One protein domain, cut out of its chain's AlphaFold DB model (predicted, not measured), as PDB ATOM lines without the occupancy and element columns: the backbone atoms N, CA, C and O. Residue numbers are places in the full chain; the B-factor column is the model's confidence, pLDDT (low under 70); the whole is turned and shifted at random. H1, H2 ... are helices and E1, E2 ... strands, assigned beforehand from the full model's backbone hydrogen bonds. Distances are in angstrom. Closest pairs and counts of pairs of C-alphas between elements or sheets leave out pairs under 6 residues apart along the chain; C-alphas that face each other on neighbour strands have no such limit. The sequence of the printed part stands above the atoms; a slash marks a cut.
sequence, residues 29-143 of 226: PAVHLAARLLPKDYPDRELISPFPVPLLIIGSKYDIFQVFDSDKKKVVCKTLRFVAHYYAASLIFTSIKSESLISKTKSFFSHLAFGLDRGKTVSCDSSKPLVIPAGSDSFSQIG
ATOM      1  N   PRO A  29     230.710  85.243 252.999       52.78
ATOM      2  CA  PRO A  29     231.738  84.842 253.957       52.78
ATOM      3  C   PRO A  29     232.352  86.049 254.679       52.78
ATOM      4  O   PRO A  29     232.613  87.072 254.042       52.78
ATOM      5  N   ALA A  30     232.670  85.912 255.972       51.88
ATOM      6  CA  ALA A  30     233.407  86.922 256.744       51.88
ATOM      7  C   ALA A  30     234.728  87.337 256.058       51.88
ATOM      8  O   ALA A  30     235.097  88.509 256.075       51.88
ATOM      9  N   VAL A  31     235.349  86.409 255.318       48.84
ATOM     10  CA  VAL A  31     236.528  86.632 254.460       48.84
ATOM     11  C   VAL A  31     236.329  87.800 253.473       48.84
ATOM     12  O   VAL A  31     237.253  88.573 253.218       48.84
ATOM     13  N   HIS A  32     235.107  88.012 252.967       50.69
ATOM     14  CA  HIS A  32     234.802  89.144 252.088       50.69
ATOM     15  C   HIS A  32     234.703  90.485 252.820       50.69
ATOM     16  O   HIS A  32     234.750  91.521 252.164       50.69
ATOM     17  N   LEU A  33     234.506  90.524 254.140       54.03
ATOM     18  CA  LEU A  33     234.417  91.786 254.883       54.03
ATOM     19  C   LEU A  33     235.800  92.426 255.061       54.03
ATOM     20  O   LEU A  33     235.942  93.630 254.873       54.03
ATOM     21  N   ALA A  34     236.827  91.619 255.328       51.75
ATOM     22  CA  ALA A  34     238.204  92.097 255.424       51.75
ATOM     23  C   ALA A  34     238.799  92.453 254.051       51.75
ATOM     24  O   ALA A  34     239.394  93.516 253.895       51.75
ATOM     25  N   ALA A  35     238.545  91.639 253.017       52.84
ATOM     26  CA  ALA A  35     238.947  91.955 251.641       52.84
ATOM     27  C   ALA A  35     238.251  93.210 251.070       52.84
ATOM     28  O   ALA A  35     238.723  93.774 250.088       52.84
ATOM     29  N   ARG A  36     237.139  93.657 251.677       58.16
ATOM     30  CA  ARG A  36     236.457  94.921 251.348       58.16
ATOM     31  C   ARG A  36     237.163  96.161 251.898       58.16
ATOM     32  O   ARG A  36     236.874  97.254 251.422       58.16
ATOM     33  N   LEU A  37     238.052  96.019 252.886       65.69
ATOM     34  CA  LEU A  37     238.772  97.158 253.472       65.69
ATOM     35  C   LEU A  37     239.856  97.708 252.541       65.69
ATOM     36  O   LEU A  37     240.242  98.868 252.678       65.69
ATOM     37  N   LEU A  38     240.337  96.891 251.601       75.25
ATOM     38  CA  LEU A  38     241.328  97.289 250.614       75.25
ATOM     39  C   LEU A  38     240.664  97.555 249.253       75.25
ATOM     40  O   LEU A  38     239.755  96.817 248.859       75.25
ATOM     41  N   PRO A  39     241.110  98.584 248.508       74.75
ATOM     42  CA  PRO A  39     240.672  98.808 247.133       74.75
ATOM     43  C   PRO A  39     240.900  97.580 246.244       74.75
ATOM     44  O   PRO A  39     241.807  96.781 246.475       74.75
ATOM     45  N   LYS A  40     240.096  97.433 245.185       74.88
ATOM     46  CA  LYS A  40     240.228  96.290 244.267       74.88
ATOM     47  C   LYS A  40     241.571  96.270 243.530       74.88
ATOM     48  O   LYS A  40     242.093  95.178 243.312       74.88
ATOM     49  N   ASP A  41     242.120  97.445 243.238       77.25
ATOM     50  CA  ASP A  41     243.338  97.647 242.440       77.25
ATOM     51  C   ASP A  41     244.595  97.765 243.316       77.25
ATOM     52  O   ASP A  41     245.552  98.466 242.997       77.25
ATOM     53  N   TYR A  42     244.567  97.132 244.487       81.25
ATOM     54  CA  TYR A  42     245.635  97.234 245.467       81.25
ATOM     55  C   TYR A  42     246.897  96.459 245.016       81.25
ATOM     56  O   TYR A  42     246.773  95.285 244.658       81.25
ATOM     57  N   PRO A  43     248.106  97.060 245.064       79.50
ATOM     58  CA  PRO A  43     249.302  96.552 244.375       79.50
ATOM     59  C   PRO A  43     249.787  95.175 244.848       79.50
ATOM     60  O   PRO A  43     250.359  94.433 244.060       79.50
ATOM     61  N   ASP A  44     249.516  94.801 246.101       87.56
ATOM     62  CA  ASP A  44     249.996  93.541 246.691       87.56
ATOM     63  C   ASP A  44     248.874  92.527 246.961       87.56
ATOM     64  O   ASP A  44     249.022  91.624 247.784       87.56
ATOM     65  N   ARG A  45     247.714  92.682 246.312       84.44
ATOM     66  CA  ARG A  45     246.488  91.948 246.663       84.44
ATOM     67  C   ARG A  45     246.626  90.423 246.621       84.44
ATOM     68  O   ARG A  45     245.971  89.745 247.406       84.44
ATOM     69  N   GLU A  46     247.461  89.899 245.731       84.75
ATOM     70  CA  GLU A  46     247.714  88.457 245.580       84.75
ATOM     71  C   GLU A  46     248.765  87.918 246.564       84.75
ATOM     72  O   GLU A  46     248.869  86.711 246.763       84.75
ATOM     73  N   LEU A  47     249.543  88.807 247.186       85.88
ATOM     74  CA  LEU A  47     250.665  88.463 248.064       85.88
ATOM     75  C   LEU A  47     250.320  88.597 249.555       85.88
ATOM     76  O   LEU A  47     251.063  88.106 250.408       85.88
ATOM     77  N   ILE A  48     249.220  89.276 249.876       89.56
ATOM     78  CA  ILE A  48     248.701  89.407 251.239       89.56
ATOM     79  C   ILE A  48     247.781  88.234 251.599       89.56
ATOM     80  O   ILE A  48     247.137  87.624 250.749       89.56
ATOM     81  N   SER A  49     247.666  87.959 252.893       89.88
ATOM     82  CA  SER A  49     246.725  87.006 253.477       89.88
ATOM     83  C   SER A  49     245.872  87.752 254.511       89.88
ATOM     84  O   SER A  49     246.201  87.747 255.699       89.88
ATOM     85  N   PRO A  50     244.815  88.469 254.071       90.00
ATOM     86  CA  PRO A  50     244.009  89.307 254.951       90.00
ATOM     87  C   PRO A  50     243.421  88.507 256.112       90.00
ATOM     88  O   PRO A  50     242.871  87.423 255.908       90.00
ATOM     89  N   PHE A  51     243.485  89.060 257.323       90.06
ATOM     90  CA  PHE A  51     242.832  88.436 258.471       90.06
ATOM     91  C   PHE A  51     241.304  88.456 258.273       90.06
ATOM     92  O   PHE A  51     240.790  89.473 257.810       90.06
ATOM     93  N   PRO A  52     240.533  87.403 258.616       85.62
ATOM     94  CA  PRO A  52     239.118  87.332 258.224       85.62
ATOM     95  C   PRO A  52     238.193  88.355 258.915       85.62
ATOM     96  O   PRO A  52     237.032  88.493 258.537       85.62
ATOM     97  N   VAL A  53     238.700  89.090 259.908       86.81
ATOM     98  CA  VAL A  53     238.045  90.232 260.568       86.81
ATOM     99  C   VAL A  53     239.006  91.425 260.633       86.81
ATOM    100  O   VAL A  53     240.220  91.227 260.550       86.81
ATOM    101  N   PRO A  54     238.507  92.664 260.801       89.00
ATOM    102  CA  PRO A  54     239.373  93.829 260.957       89.00
ATOM    103  C   PRO A  54     240.387  93.641 262.095       89.00
ATOM    104  O   PRO A  54     240.011  93.337 263.227       89.00
ATOM    105  N   LEU A  55     241.672  93.840 261.793       91.56
ATOM    106  CA  LEU A  55     242.777  93.635 262.730       91.56
ATOM    107  C   LEU A  55     243.533  94.946 262.986       91.56
ATOM    108  O   LEU A  55     243.880  95.684 262.059       91.56
ATOM    109  N   LEU A  56     243.817  95.216 264.261       94.44
ATOM    110  CA  LEU A  56     244.649  96.326 264.721       94.44
ATOM    111  C   LEU A  56     245.810  95.780 265.552       94.44
ATOM    112  O   LEU A  56     245.605  95.173 266.601       94.44
ATOM    113  N   ILE A  57     247.030  96.028 265.091       96.69
ATOM    114  CA  ILE A  57     248.263  95.710 265.802       96.69
ATOM    115  C   ILE A  57     248.702  96.960 266.567       96.69
ATOM    116  O   ILE A  57     248.907  98.023 265.982       96.69
ATOM    117  N   ILE A  58     248.863  96.830 267.883       96.88
ATOM    118  CA  ILE A  58     249.284  97.930 268.756       96.88
ATOM    119  C   ILE A  58     250.650  97.602 269.359       96.88
ATOM    120  O   ILE A  58     250.782  96.657 270.137       96.88
ATOM    121  N   GLY A  59     251.661  98.403 269.032       96.62
ATOM    122  CA  GLY A  59     252.940  98.400 269.739       96.62
ATOM    123  C   GLY A  59     252.853  99.304 270.966       96.62
ATOM    124  O   GLY A  59     252.755 100.520 270.835       96.62
ATOM    125  N   SER A  60     252.851  98.722 272.161       96.12
ATOM    126  CA  SER A  60     252.782  99.471 273.419       96.12
ATOM    127  C   SER A  60     254.171  99.863 273.936       96.12
ATOM    128  O   SER A  60     255.192  99.409 273.424       96.12
ATOM    129  N   LYS A  61     254.206 100.717 274.970       95.75
ATOM    130  CA  LYS A  61     255.439 101.192 275.629       95.75
ATOM    131  C   LYS A  61     256.430 101.849 274.654       95.75
ATOM    132  O   LYS A  61     257.642 101.654 274.758       95.75
ATOM    133  N   TYR A  62     255.921 102.656 273.717       96.81
ATOM    134  CA  TYR A  62     256.764 103.355 272.739       96.81
ATOM    135  C   TYR A  62     257.833 104.253 273.390       96.81
ATOM    136  O   TYR A  62     258.908 104.435 272.837       96.81
ATOM    137  N   ASP A  63     257.584 104.758 274.598       95.00
ATOM    138  CA  ASP A  63     258.548 105.534 275.385       95.00
ATOM    139  C   ASP A  63     259.820 104.757 275.754       95.00
ATOM    140  O   ASP A  63     260.875 105.363 275.921       95.00
ATOM    141  N   ILE A  64     259.737 103.428 275.849       95.56
ATOM    142  CA  ILE A  64     260.903 102.554 276.023       95.56
ATOM    143  C   ILE A  64     261.509 102.248 274.653       95.56
ATOM    144  O   ILE A  64     262.721 102.340 274.462       95.56
ATOM    145  N   PHE A  65     260.659 101.932 273.674       95.75
ATOM    146  CA  PHE A  65     261.096 101.577 272.326       95.75
ATOM    147  C   PHE A  65     261.845 102.714 271.616       95.75
ATOM    148  O   PHE A  65     262.796 102.449 270.890       95.75
ATOM    149  N   GLN A  66     261.484 103.979 271.839       93.56
ATOM    150  CA  GLN A  66     262.109 105.124 271.165       93.56
ATOM    151  C   GLN A  66     263.616 105.245 271.454       93.56
ATOM    152  O   GLN A  66     264.373 105.662 270.575       93.56
ATOM    153  N   VAL A  67     264.055 104.836 272.652       93.94
ATOM    154  CA  VAL A  67     265.459 104.894 273.109       93.94
ATOM    155  C   VAL A  67     266.235 103.631 272.710       93.94
ATOM    156  O   VAL A  67     267.435 103.530 272.930       93.94
ATOM    157  N   PHE A  68     265.567 102.655 272.094       93.38
ATOM    158  CA  PHE A  68     266.196 101.414 271.672       93.38
ATOM    159  C   PHE A  68     267.206 101.636 270.536       93.38
ATOM    160  O   PHE A  68     267.168 102.659 269.839       93.38
ATOM    161  N   ASP A  69     268.099 100.664 270.349       93.50
ATOM    162  CA  ASP A  69     269.139 100.697 269.320       93.50
ATOM    163  C   ASP A  69     268.551 100.954 267.918       93.50
ATOM    164  O   ASP A  69     267.526 100.382 267.546       93.50
ATOM    165  N   SER A  70     269.182 101.844 267.146       91.38
ATOM    166  CA  SER A  70     268.640 102.336 265.869       91.38
ATOM    167  C   SER A  70     268.457 101.223 264.842       91.38
ATOM    168  O   SER A  70     267.416 101.154 264.183       91.38
ATOM    169  N   ASP A  71     269.421 100.313 264.735       90.50
ATOM    170  CA  ASP A  71     269.366  99.247 263.742       90.50
ATOM    171  C   ASP A  71     268.364  98.171 264.151       90.50
ATOM    172  O   ASP A  71     267.532  97.753 263.338       90.50
ATOM    173  N   LYS A  72     268.307  97.836 265.444       91.88
ATOM    174  CA  LYS A  72     267.243  96.987 265.989       91.88
ATOM    175  C   LYS A  72     265.851  97.599 265.804       91.88
ATOM    176  O   LYS A  72     264.921  96.879 265.435       91.88
ATOM    177  N   LYS A  73     265.681  98.914 265.996       93.19
ATOM    178  CA  LYS A  73     264.402  99.609 265.746       93.19
ATOM    179  C   LYS A  73     263.978  99.496 264.290       93.19
ATOM    180  O   LYS A  73     262.815  99.201 264.034       93.19
ATOM    181  N   LYS A  74     264.895  99.688 263.337       93.38
ATOM    182  CA  LYS A  74     264.595  99.540 261.902       93.38
ATOM    183  C   LYS A  74     264.103  98.133 261.576       93.38
ATOM    184  O   LYS A  74     263.100  98.001 260.873       93.38
ATOM    185  N   VAL A  75     264.760  97.102 262.111       93.75
ATOM    186  CA  VAL A  75     264.339  95.701 261.945       93.75
ATOM    187  C   VAL A  75     262.928  95.498 262.499       93.75
ATOM    188  O   VAL A  75     262.051  95.048 261.768       93.75
ATOM    189  N   VAL A  76     262.667  95.906 263.747       95.00
ATOM    190  CA  VAL A  76     261.340  95.771 264.374       95.00
ATOM    191  C   VAL A  76     260.269  96.522 263.584       95.00
ATOM    192  O   VAL A  76     259.235  95.944 263.253       95.00
ATOM    193  N   CYS A  77     260.511  97.789 263.243       95.81
ATOM    194  CA  CYS A  77     259.556  98.619 262.517       95.81
ATOM    195  C   CYS A  77     259.225  98.024 261.148       95.81
ATOM    196  O   CYS A  77     258.049  97.893 260.818       95.81
ATOM    197  N   LYS A  78     260.227  97.613 260.364       95.62
ATOM    198  CA  LYS A  78     259.979  96.992 259.059       95.62
ATOM    199  C   LYS A  78     259.269  95.644 259.169       95.62
ATOM    200  O   LYS A  78     258.336  95.408 258.408       95.62
ATOM    201  N   THR A  79     259.648  94.794 260.124       95.56
ATOM    202  CA  THR A  79     258.973  93.506 260.329       95.56
ATOM    203  C   THR A  79     257.516  93.708 260.735       95.56
ATOM    204  O   THR A  79     256.635  93.052 260.189       95.56
ATOM    205  N   LEU A  80     257.227  94.646 261.643       96.50
ATOM    206  CA  LEU A  80     255.850  94.952 262.034       96.50
ATOM    207  C   LEU A  80     255.043  95.551 260.882       96.50
ATOM    208  O   LEU A  80     253.881  95.185 260.720       96.50
ATOM    209  N   ARG A  81     255.649  96.418 260.061       96.50
ATOM    210  CA  ARG A  81     255.030  96.932 258.829       96.50
ATOM    211  C   ARG A  81     254.684  95.807 257.863       96.50
ATOM    212  O   ARG A  81     253.547  95.738 257.414       96.50
ATOM    213  N   PHE A  82     255.621  94.890 257.619       95.62
ATOM    214  CA  PHE A  82     255.380  93.707 256.796       95.62
ATOM    215  C   PHE A  82     254.237  92.854 257.347       95.62
ATOM    216  O   PHE A  82     253.331  92.515 256.599       95.62
ATOM    217  N   VAL A  83     254.244  92.534 258.644       95.44
ATOM    218  CA  VAL A  83     253.199  91.707 259.271       95.44
ATOM    219  C   VAL A  83     251.836  92.393 259.199       95.44
ATOM    220  O   VAL A  83     250.852  91.750 258.840       95.44
ATOM    221  N   ALA A  84     251.766  93.687 259.515       95.56
ATOM    222  CA  ALA A  84     250.524  94.444 259.436       95.56
ATOM    223  C   ALA A  84     249.985  94.458 258.005       95.56
ATOM    224  O   ALA A  84     248.818  94.146 257.784       95.56
ATOM    225  N   HIS A  85     250.857  94.730 257.037       94.25
ATOM    226  CA  HIS A  85     250.494  94.760 255.632       94.25
ATOM    227  C   HIS A  85     250.043  93.386 255.109       94.25
ATOM    228  O   HIS A  85     248.963  93.253 254.534       94.25
ATOM    229  N   TYR A  86     250.805  92.336 255.418       93.38
ATOM    230  CA  TYR A  86     250.495  90.951 255.060       93.38
ATOM    231  C   TYR A  86     249.105  90.520 255.544       93.38
ATOM    232  O   TYR A  86     248.393  89.848 254.807       93.38
ATOM    233  N   TYR A  87     248.691  90.945 256.741       93.00
ATOM    234  CA  TYR A  87     247.374  90.627 257.301       93.00
ATOM    235  C   TYR A  87     246.273  91.650 256.972       93.00
ATOM    236  O   TYR A  87     245.172  91.539 257.514       93.00
ATOM    237  N   ALA A  88     246.536  92.636 256.105       92.31
ATOM    238  CA  ALA A  88     245.641  93.770 255.846       92.31
ATOM    239  C   ALA A  88     245.194  94.499 257.135       92.31
ATOM    240  O   ALA A  88     244.070  94.990 257.250       92.31
ATOM    241  N   ALA A  89     246.080  94.548 258.127       93.62
ATOM    242  CA  ALA A  89     245.848  95.123 259.440       93.62
ATOM    243  C   ALA A  89     246.326  96.576 259.515       93.62
ATOM    244  O   ALA A  89     247.213  97.010 258.781       93.62
ATOM    245  N   SER A  90     245.766  97.326 260.462       94.62
ATOM    246  CA  SER A  90     246.329  98.620 260.860       94.62
ATOM    247  C   SER A  90     247.413  98.423 261.922       94.62
ATOM    248  O   SER A  90     247.297  97.527 262.757       94.62
ATOM    249  N   LEU A  91     248.436  99.273 261.936       96.56
ATOM    250  CA  LEU A  91     249.526  99.264 262.915       96.56
ATOM    251  C   LEU A  91     249.657 100.631 263.584       96.56
ATOM    252  O   LEU A  91     249.755 101.651 262.907       96.56
ATOM    253  N   ILE A  92     249.715 100.660 264.914       97.19
ATOM    254  CA  ILE A  92     249.971 101.891 265.664       97.19
ATOM    255  C   ILE A  92     250.900 101.653 266.851       97.19
ATOM    256  O   ILE A  92     250.765 100.676 267.585       97.19
ATOM    257  N   PHE A  93     251.829 102.577 267.070       97.75
ATOM    258  CA  PHE A  93     252.599 102.670 268.302       97.75
ATOM    259  C   PHE A  93     251.944 103.612 269.300       97.75
ATOM    260  O   PHE A  93     251.472 104.695 268.955       97.75
ATOM    261  N   THR A  94     251.943 103.195 270.563       97.38
ATOM    262  CA  THR A  94     251.319 103.923 271.659       97.38
ATOM    263  C   THR A  94     252.186 103.912 272.913       97.38
ATOM    264  O   THR A  94     252.957 102.984 273.176       97.38
ATOM    265  N   SER A  95     252.062 104.966 273.709       96.81
ATOM    266  CA  SER A  95     252.660 105.065 275.037       96.81
ATOM    267  C   SER A  95     251.703 105.807 275.953       96.81
ATOM    268  O   SER A  95     251.151 106.837 275.572       96.81
ATOM    269  N   ILE A  96     251.563 105.318 277.185       95.44
ATOM    270  CA  ILE A  96     250.758 105.974 278.220       95.44
ATOM    271  C   ILE A  96     251.296 107.364 278.595       95.44
ATOM    272  O   ILE A  96     250.564 108.175 279.145       95.44
ATOM    273  N   LYS A  97     252.566 107.649 278.278       95.19
ATOM    274  CA  LYS A  97     253.208 108.945 278.533       95.19
ATOM    275  C   LYS A  97     252.934 109.976 277.434       95.19
ATOM    276  O   LYS A  97     253.381 111.110 277.541       95.19
ATOM    277  N   SER A  98     252.250 109.585 276.356       95.25
ATOM    278  CA  SER A  98     251.969 110.451 275.213       95.25
ATOM    279  C   SER A  98     250.472 110.484 274.925       95.25
ATOM    280  O   SER A  98     249.931 109.614 274.240       95.25
ATOM    281  N   GLU A  99     249.798 111.525 275.415       95.44
ATOM    282  CA  GLU A  99     248.355 111.711 275.211       95.44
ATOM    283  C   GLU A  99     247.968 111.730 273.729       95.44
ATOM    284  O   GLU A  99     246.936 111.178 273.346       95.44
ATOM    285  N   SER A 100     248.821 112.295 272.870       94.44
ATOM    286  CA  SER A 100     248.584 112.334 271.426       94.44
ATOM    287  C   SER A 100     248.554 110.933 270.801       94.44
ATOM    288  O   SER A 100     247.709 110.666 269.944       94.44
ATOM    289  N   LEU A 101     249.415 110.009 271.245       94.69
ATOM    290  CA  LEU A 101     249.405 108.617 270.782       94.69
ATOM    291  C   LEU A 101     248.215 107.830 271.338       94.69
ATOM    292  O   LEU A 101     247.601 107.046 270.607       94.69
ATOM    293  N   ILE A 102     247.839 108.064 272.597       95.62
ATOM    294  CA  ILE A 102     246.637 107.461 273.191       95.62
ATOM    295  C   ILE A 102     245.388 107.918 272.436       95.62
ATOM    296  O   ILE A 102     244.553 107.090 272.077       95.62
ATOM    297  N   SER A 103     245.270 109.218 272.157       94.88
ATOM    298  CA  SER A 103     244.144 109.793 271.416       94.88
ATOM    299  C   SER A 103     244.019 109.175 270.020       94.88
ATOM    300  O   SER A 103     242.948 108.699 269.642       94.88
ATOM    301  N   LYS A 104     245.139 109.037 269.296       94.31
ATOM    302  CA  LYS A 104     245.169 108.311 268.015       94.31
ATOM    303  C   LYS A 104     244.732 106.856 268.169       94.31
ATOM    304  O   LYS A 104     243.932 106.377 267.377       94.31
ATOM    305  N   THR A 105     245.200 106.162 269.205       95.06
ATOM    306  CA  THR A 105     244.806 104.767 269.466       95.06
ATOM    307  C   THR A 105     243.294 104.647 269.684       95.06
ATOM    308  O   THR A 105     242.657 103.781 269.090       95.06
ATOM    309  N   LYS A 106     242.694 105.552 270.471       94.56
ATOM    310  CA  LYS A 106     241.235 105.620 270.670       94.56
ATOM    311  C   LYS A 106     240.495 105.865 269.354       94.56
ATOM    312  O   LYS A 106     239.509 105.188 269.094       94.56
ATOM    313  N   SER A 107     241.008 106.756 268.505       94.44
ATOM    314  CA  SER A 107     240.455 107.020 267.170       94.44
ATOM    315  C   SER A 107     240.397 105.755 266.299       94.44
ATOM    316  O   SER A 107     239.372 105.470 265.681       94.44
ATOM    317  N   PHE A 108     241.445 104.922 266.320       93.75
ATOM    318  CA  PHE A 108     241.434 103.625 265.627       93.75
ATOM    319  C   PHE A 108     240.368 102.668 266.177       93.75
ATOM    320  O   PHE A 108     239.677 102.025 265.392       93.75
ATOM    321  N   PHE A 109     240.186 102.593 267.499       92.75
ATOM    322  CA  PHE A 109     239.102 101.797 268.086       92.75
ATOM    323  C   PHE A 109     237.723 102.309 267.670       92.75
ATOM    324  O   PHE A 109     236.885 101.520 267.242       92.75
ATOM    325  N   SER A 110     237.499 103.621 267.742       93.25
ATOM    326  CA  SER A 110     236.254 104.257 267.310       93.25
ATOM    327  C   SER A 110     235.951 103.986 265.838       93.25
ATOM    328  O   SER A 110     234.808 103.706 265.483       93.25
ATOM    329  N   HIS A 111     236.972 104.005 264.984       90.88
ATOM    330  CA  HIS A 111     236.832 103.650 263.580       90.88
ATOM    331  C   HIS A 111     236.442 102.183 263.380       90.88
ATOM    332  O   HIS A 111     235.534 101.890 262.611       90.88
ATOM    333  N   LEU A 112     237.094 101.253 264.082       88.31
ATOM    334  CA  LEU A 112     236.816  99.821 263.934       88.31
ATOM    335  C   LEU A 112     235.462  99.413 264.523       88.31
ATOM    336  O   LEU A 112     234.805  98.535 263.974       88.31
ATOM    337  N   ALA A 113     235.041 100.045 265.619       88.12
ATOM    338  CA  ALA A 113     233.774  99.747 266.279       88.12
ATOM    339  C   ALA A 113     232.575 100.436 265.609       88.12
ATOM    340  O   ALA A 113     231.500  99.847 265.532       88.12
ATOM    341  N   PHE A 114     232.747 101.676 265.139       89.88
ATOM    342  CA  PHE A 114     231.633 102.544 264.731       89.88
ATOM    343  C   PHE A 114     231.782 103.144 263.326       89.88
ATOM    344  O   PHE A 114     230.926 103.916 262.903       89.88
ATOM    345  N   GLY A 115     232.862 102.846 262.598       85.75
ATOM    346  CA  GLY A 115     233.103 103.396 261.259       85.75
ATOM    347  C   GLY A 115     233.428 104.894 261.235       85.75
ATOM    348  O   GLY A 115     233.397 105.504 260.169       85.75
ATOM    349  N   LEU A 116     233.740 105.497 262.388       90.00
ATOM    350  CA  LEU A 116     234.089 106.919 262.497       90.00
ATOM    351  C   LEU A 116     235.409 107.236 261.785       90.00
ATOM    352  O   LEU A 116     236.243 106.352 261.596       90.00
ATOM    353  N   ASP A 117     235.629 108.493 261.396       84.06
ATOM    354  CA  ASP A 117     236.890 108.879 260.758       84.06
ATOM    355  C   ASP A 117     238.071 108.700 261.730       84.06
ATOM    356  O   ASP A 117     238.089 109.258 262.827       84.06
ATOM    357  N   ARG A 118     239.070 107.915 261.312       80.94
ATOM    358  CA  ARG A 118     240.315 107.681 262.062       80.94
ATOM    359  C   ARG A 118     241.343 108.804 261.884       80.94
ATOM    360  O   ARG A 118     242.351 108.832 262.595       80.94
ATOM    361  N   GLY A 119     241.105 109.718 260.941       81.44
ATOM    362  CA  GLY A 119     242.045 110.740 260.492       81.44
ATOM    363  C   GLY A 119     243.023 110.230 259.426       81.44
ATOM    364  O   GLY A 119     243.136 109.036 259.153       81.44
ATOM    365  N   LYS A 120     243.769 111.156 258.809       83.50
ATOM    366  CA  LYS A 120     244.659 110.888 257.655       83.50
ATOM    367  C   LYS A 120     246.142 110.743 258.017       83.50
ATOM    368  O   LYS A 120     247.002 110.806 257.145       83.50
ATOM    369  N   THR A 121     246.467 110.615 259.303       90.44
ATOM    370  CA  THR A 121     247.871 110.555 259.731       90.44
ATOM    371  C   THR A 121     248.476 109.209 259.351       90.44
ATOM    372  O   THR A 121     248.016 108.175 259.830       90.44
ATOM    373  N   VAL A 122     249.542 109.246 258.553       94.12
ATOM    374  CA  VAL A 122     250.362 108.080 258.216       94.12
ATOM    375  C   VAL A 122     251.812 108.374 258.600       94.12
ATOM    376  O   VAL A 122     252.340 109.439 258.289       94.12
ATOM    377  N   SER A 123     252.443 107.449 259.317       95.56
ATOM    378  CA  SER A 123     253.829 107.529 259.771       95.56
ATOM    379  C   SER A 123     254.475 106.155 259.639       95.56
ATOM    380  O   SER A 123     254.157 105.236 260.393       95.56
ATOM    381  N   CYS A 124     255.375 106.034 258.664       94.81
ATOM    382  CA  CYS A 124     256.070 104.791 258.316       94.81
ATOM    383  C   CYS A 124     257.563 104.804 258.698       94.81
ATOM    384  O   CYS A 124     258.257 103.801 258.509       94.81
ATOM    385  N   ASP A 125     258.060 105.941 259.189       92.25
ATOM    386  CA  ASP A 125     259.462 106.149 259.541       92.25
ATOM    387  C   ASP A 125     259.792 105.501 260.891       92.25
ATOM    388  O   ASP A 125     259.133 105.761 261.893       92.25
ATOM    389  N   SER A 126     260.860 104.703 260.921       91.31
ATOM    390  CA  SER A 126     261.391 104.057 262.125       91.31
ATOM    391  C   SER A 126     261.905 105.019 263.205       91.31
ATOM    392  O   SER A 126     262.072 104.592 264.347       91.31
ATOM    393  N   SER A 127     262.162 106.292 262.871       90.62
ATOM    394  CA  SER A 127     262.556 107.317 263.851       90.62
ATOM    395  C   SER A 127     261.372 107.874 264.654       90.62
ATOM    396  O   SER A 127     261.560 108.494 265.703       90.62
ATOM    397  N   LYS A 128     260.143 107.643 264.176       94.38
ATOM    398  CA  LYS A 128     258.894 108.162 264.737       94.38
ATOM    399  C   LYS A 128     257.964 107.012 265.148       94.38
ATOM    400  O   LYS A 128     258.125 105.882 264.691       94.38
ATOM    401  N   PRO A 129     256.944 107.283 265.983       95.56
ATOM    402  CA  PRO A 129     255.898 106.304 266.240       95.56
ATOM    403  C   PRO A 129     255.231 105.882 264.927       95.56
ATOM    404  O   PRO A 129     254.830 106.739 264.131       95.56
ATOM    405  N   LEU A 130     255.091 104.573 264.711       97.38
ATOM    406  CA  LEU A 130     254.377 104.055 263.550       97.38
ATOM    407  C   LEU A 130     252.879 104.328 263.692       97.38
ATOM    408  O   LEU A 130     252.298 104.114 264.757       97.38
ATOM    409  N   VAL A 131     252.262 104.807 262.618       97.06
ATOM    410  CA  VAL A 131     250.811 105.000 262.496       97.06
ATOM    411  C   VAL A 131     250.448 104.665 261.059       97.06
ATOM    412  O   VAL A 131     250.689 105.462 260.161       97.06
ATOM    413  N   ILE A 132     249.940 103.465 260.821       95.69
ATOM    414  CA  ILE A 132     249.765 102.913 259.479       95.69
ATOM    415  C   ILE A 132     248.373 102.295 259.407       95.69
ATOM    416  O   ILE A 132     248.158 101.182 259.887       95.69
ATOM    417  N   PRO A 133     247.394 103.030 258.868       93.88
ATOM    418  CA  PRO A 133     246.106 102.463 258.516       93.88
ATOM    419  C   PRO A 133     246.232 101.285 257.543       93.88
ATOM    420  O   PRO A 133     247.090 101.276 256.660       93.88
ATOM    421  N   ALA A 134     245.322 100.319 257.653       91.44
ATOM    422  CA  ALA A 134     245.205  99.254 256.663       91.44
ATOM    423  C   ALA A 134     245.060  99.853 255.250       91.44
ATOM    424  O   ALA A 134     244.228 100.739 255.024       91.44
ATOM    425  N   GLY A 135     245.896  99.386 254.319       89.31
ATOM    426  CA  GLY A 135     245.917  99.834 252.925       89.31
ATOM    427  C   GLY A 135     246.735 101.094 252.628       89.31
ATOM    428  O   GLY A 135     246.746 101.524 251.480       89.31
ATOM    429  N   SER A 136     247.420 101.695 253.609       91.69
ATOM    430  CA  SER A 136     248.305 102.849 253.364       91.69
ATOM    431  C   SER A 136     249.786 102.494 253.183       91.69
ATOM    432  O   SER A 136     250.598 103.400 253.016       91.69
ATOM    433  N   ASP A 137     250.152 101.218 253.299       92.69
ATOM    434  CA  ASP A 137     251.520 100.722 253.087       92.69
ATOM    435  C   ASP A 137     251.597  99.904 251.786       92.69
ATOM    436  O   ASP A 137     250.593  99.768 251.090       92.69
ATOM    437  N   SER A 138     252.771  99.380 251.433       93.75
ATOM    438  CA  SER A 138     252.955  98.401 250.347       93.75
ATOM    439  C   SER A 138     254.268  97.640 250.519       93.75
ATOM    440  O   SER A 138     255.216  98.160 251.118       93.75
ATOM    441  N   PHE A 139     254.395  96.442 249.944       92.38
ATOM    442  CA  PHE A 139     255.662  95.702 249.986       92.38
ATOM    443  C   PHE A 139     256.797  96.480 249.316       92.38
ATOM    444  O   PHE A 139     257.916  96.473 249.828       92.38
ATOM    445  N   SER A 140     256.510  97.245 248.257       92.12
ATOM    446  CA  SER A 140     257.491  98.143 247.637       92.12
ATOM    447  C   SER A 140     257.988  99.252 248.573       92.12
ATOM    448  O   SER A 140     259.175  99.567 248.565       92.12
ATOM    449  N   GLN A 141     257.114  99.828 249.408       93.12
ATOM    450  CA  GLN A 141     257.486 100.888 250.358       93.12
ATOM    451  C   GLN A 141     258.157 100.354 251.626       93.12
ATOM    452  O   GLN A 141     258.889 101.084 252.299       93.12
ATOM    453  N   ILE A 142     257.879  99.106 251.998       93.88
ATOM    454  CA  ILE A 142     258.560  98.421 253.101       93.88
ATOM    455  C   ILE A 142     259.960  97.989 252.646       93.88
ATOM    456  O   ILE A 142     260.938  98.151 253.383       93.88
ATOM    457  N   GLY A 143     260.062  97.496 251.411       90.38
ATOM    458  CA  GLY A 143     261.281  96.968 250.818       90.38
ATOM    459  C   GLY A 143     261.671  95.608 251.391       90.38
ATOM    460  O   GLY A 143     260.890  94.931 252.060       90.38
TER     461      GLY A 143
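Overview. This is residues 29 to 143 of the 226 residues of the protein "Dynein, cytoplasmic 2, light intermediate chain 1" of Gasterosteus aculeatus (UniProt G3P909). A short ribbon of two parallel strands, E1 and E2, forms the middle, with the long helix H3 packed along one side of it and the long helix H4 along the other, both running nearly along the strands. The unnamed stretch after H4 folds back past E2, where residues 131 to 132 pair with it, and leads to the small helix H5 on H3; H1 lies far out at one end of the longest axis and H2 towards the other. The printed part has 115 residues, with five named helices and two named strands in the order H1, E1, H2, H3, E2, H4, H5; the sheet order is E1, E2. The class is mostly helix, though under half of the residues are in named elements. The whole is compact, with a radius of gyration of the C-alphas of 14.1 A and spans of 42 by 32 by 20 A.

Along the chain. H1 is residues 31 to 35, beginning at C-alpha 31 at (236.528, 86.632, 254.460). E1 is residues 56 to 59, 9.9 A long from first to last C-alpha. H2 is residues 62 to 65, and H3 is residues 70 to 86, 24.0 A long, with C-alpha 70 at (268.640, 102.336, 265.869). E2 is residues 90 to 93, 10.5 A long. H4 is residues 99 to 114, 21.8 A long. H5 is residues 139 to 142, ending at C-alpha 142 at (258.560, 98.421, 253.101).

Arrangement. E1 and E2 are parallel neighbours at 20 degrees, with N 57 and O 90 at 2.8 A and N 92 and O 57 at 3.0 A, within hydrogen-bond range. E1, H2, H3 and E2 form a strand-helix-strand unit, two parallel strands joined through helices, and its crossover is right-handed. The closest C-alphas of H3 and E2 are those of Ala 84 and Leu 91, 6.0 A apart. Those of E2 and H4 are Ile 92 and Thr 105, 7.0 A apart. E1 and H4 are near each other, with 5 pairs of C-alphas within 10 A. Residues 91 to 92 of E2 pair antiparallel with residues 131 to 132. H3 touches H5 with residues 78 to 85 alone; their closest C-alphas, of Lys 78 and Ile 142, are 6.3 A apart. H2 and H3 are close but not clearly touching, with the C-alphas of Phe 65 and Lys 73 at 7.6 A. H3 and H4 are apart, and H1 touches no helix. In H1, H3 and H4 every O i to N i+4 pair is within hydrogen-bond range; H2 and H5 are too short for such a pair.

Size, cuts and confidence. The two C-alphas farthest apart, of Pro 29 and Val 67, are 43.7 A apart. The printed part has no cut. The links H1 to E1, 20 residues, and H4 to H5, 24 residues, are long. The mean pLDDT of the printed part is 88.9, and residues 29 to 37 are under 70.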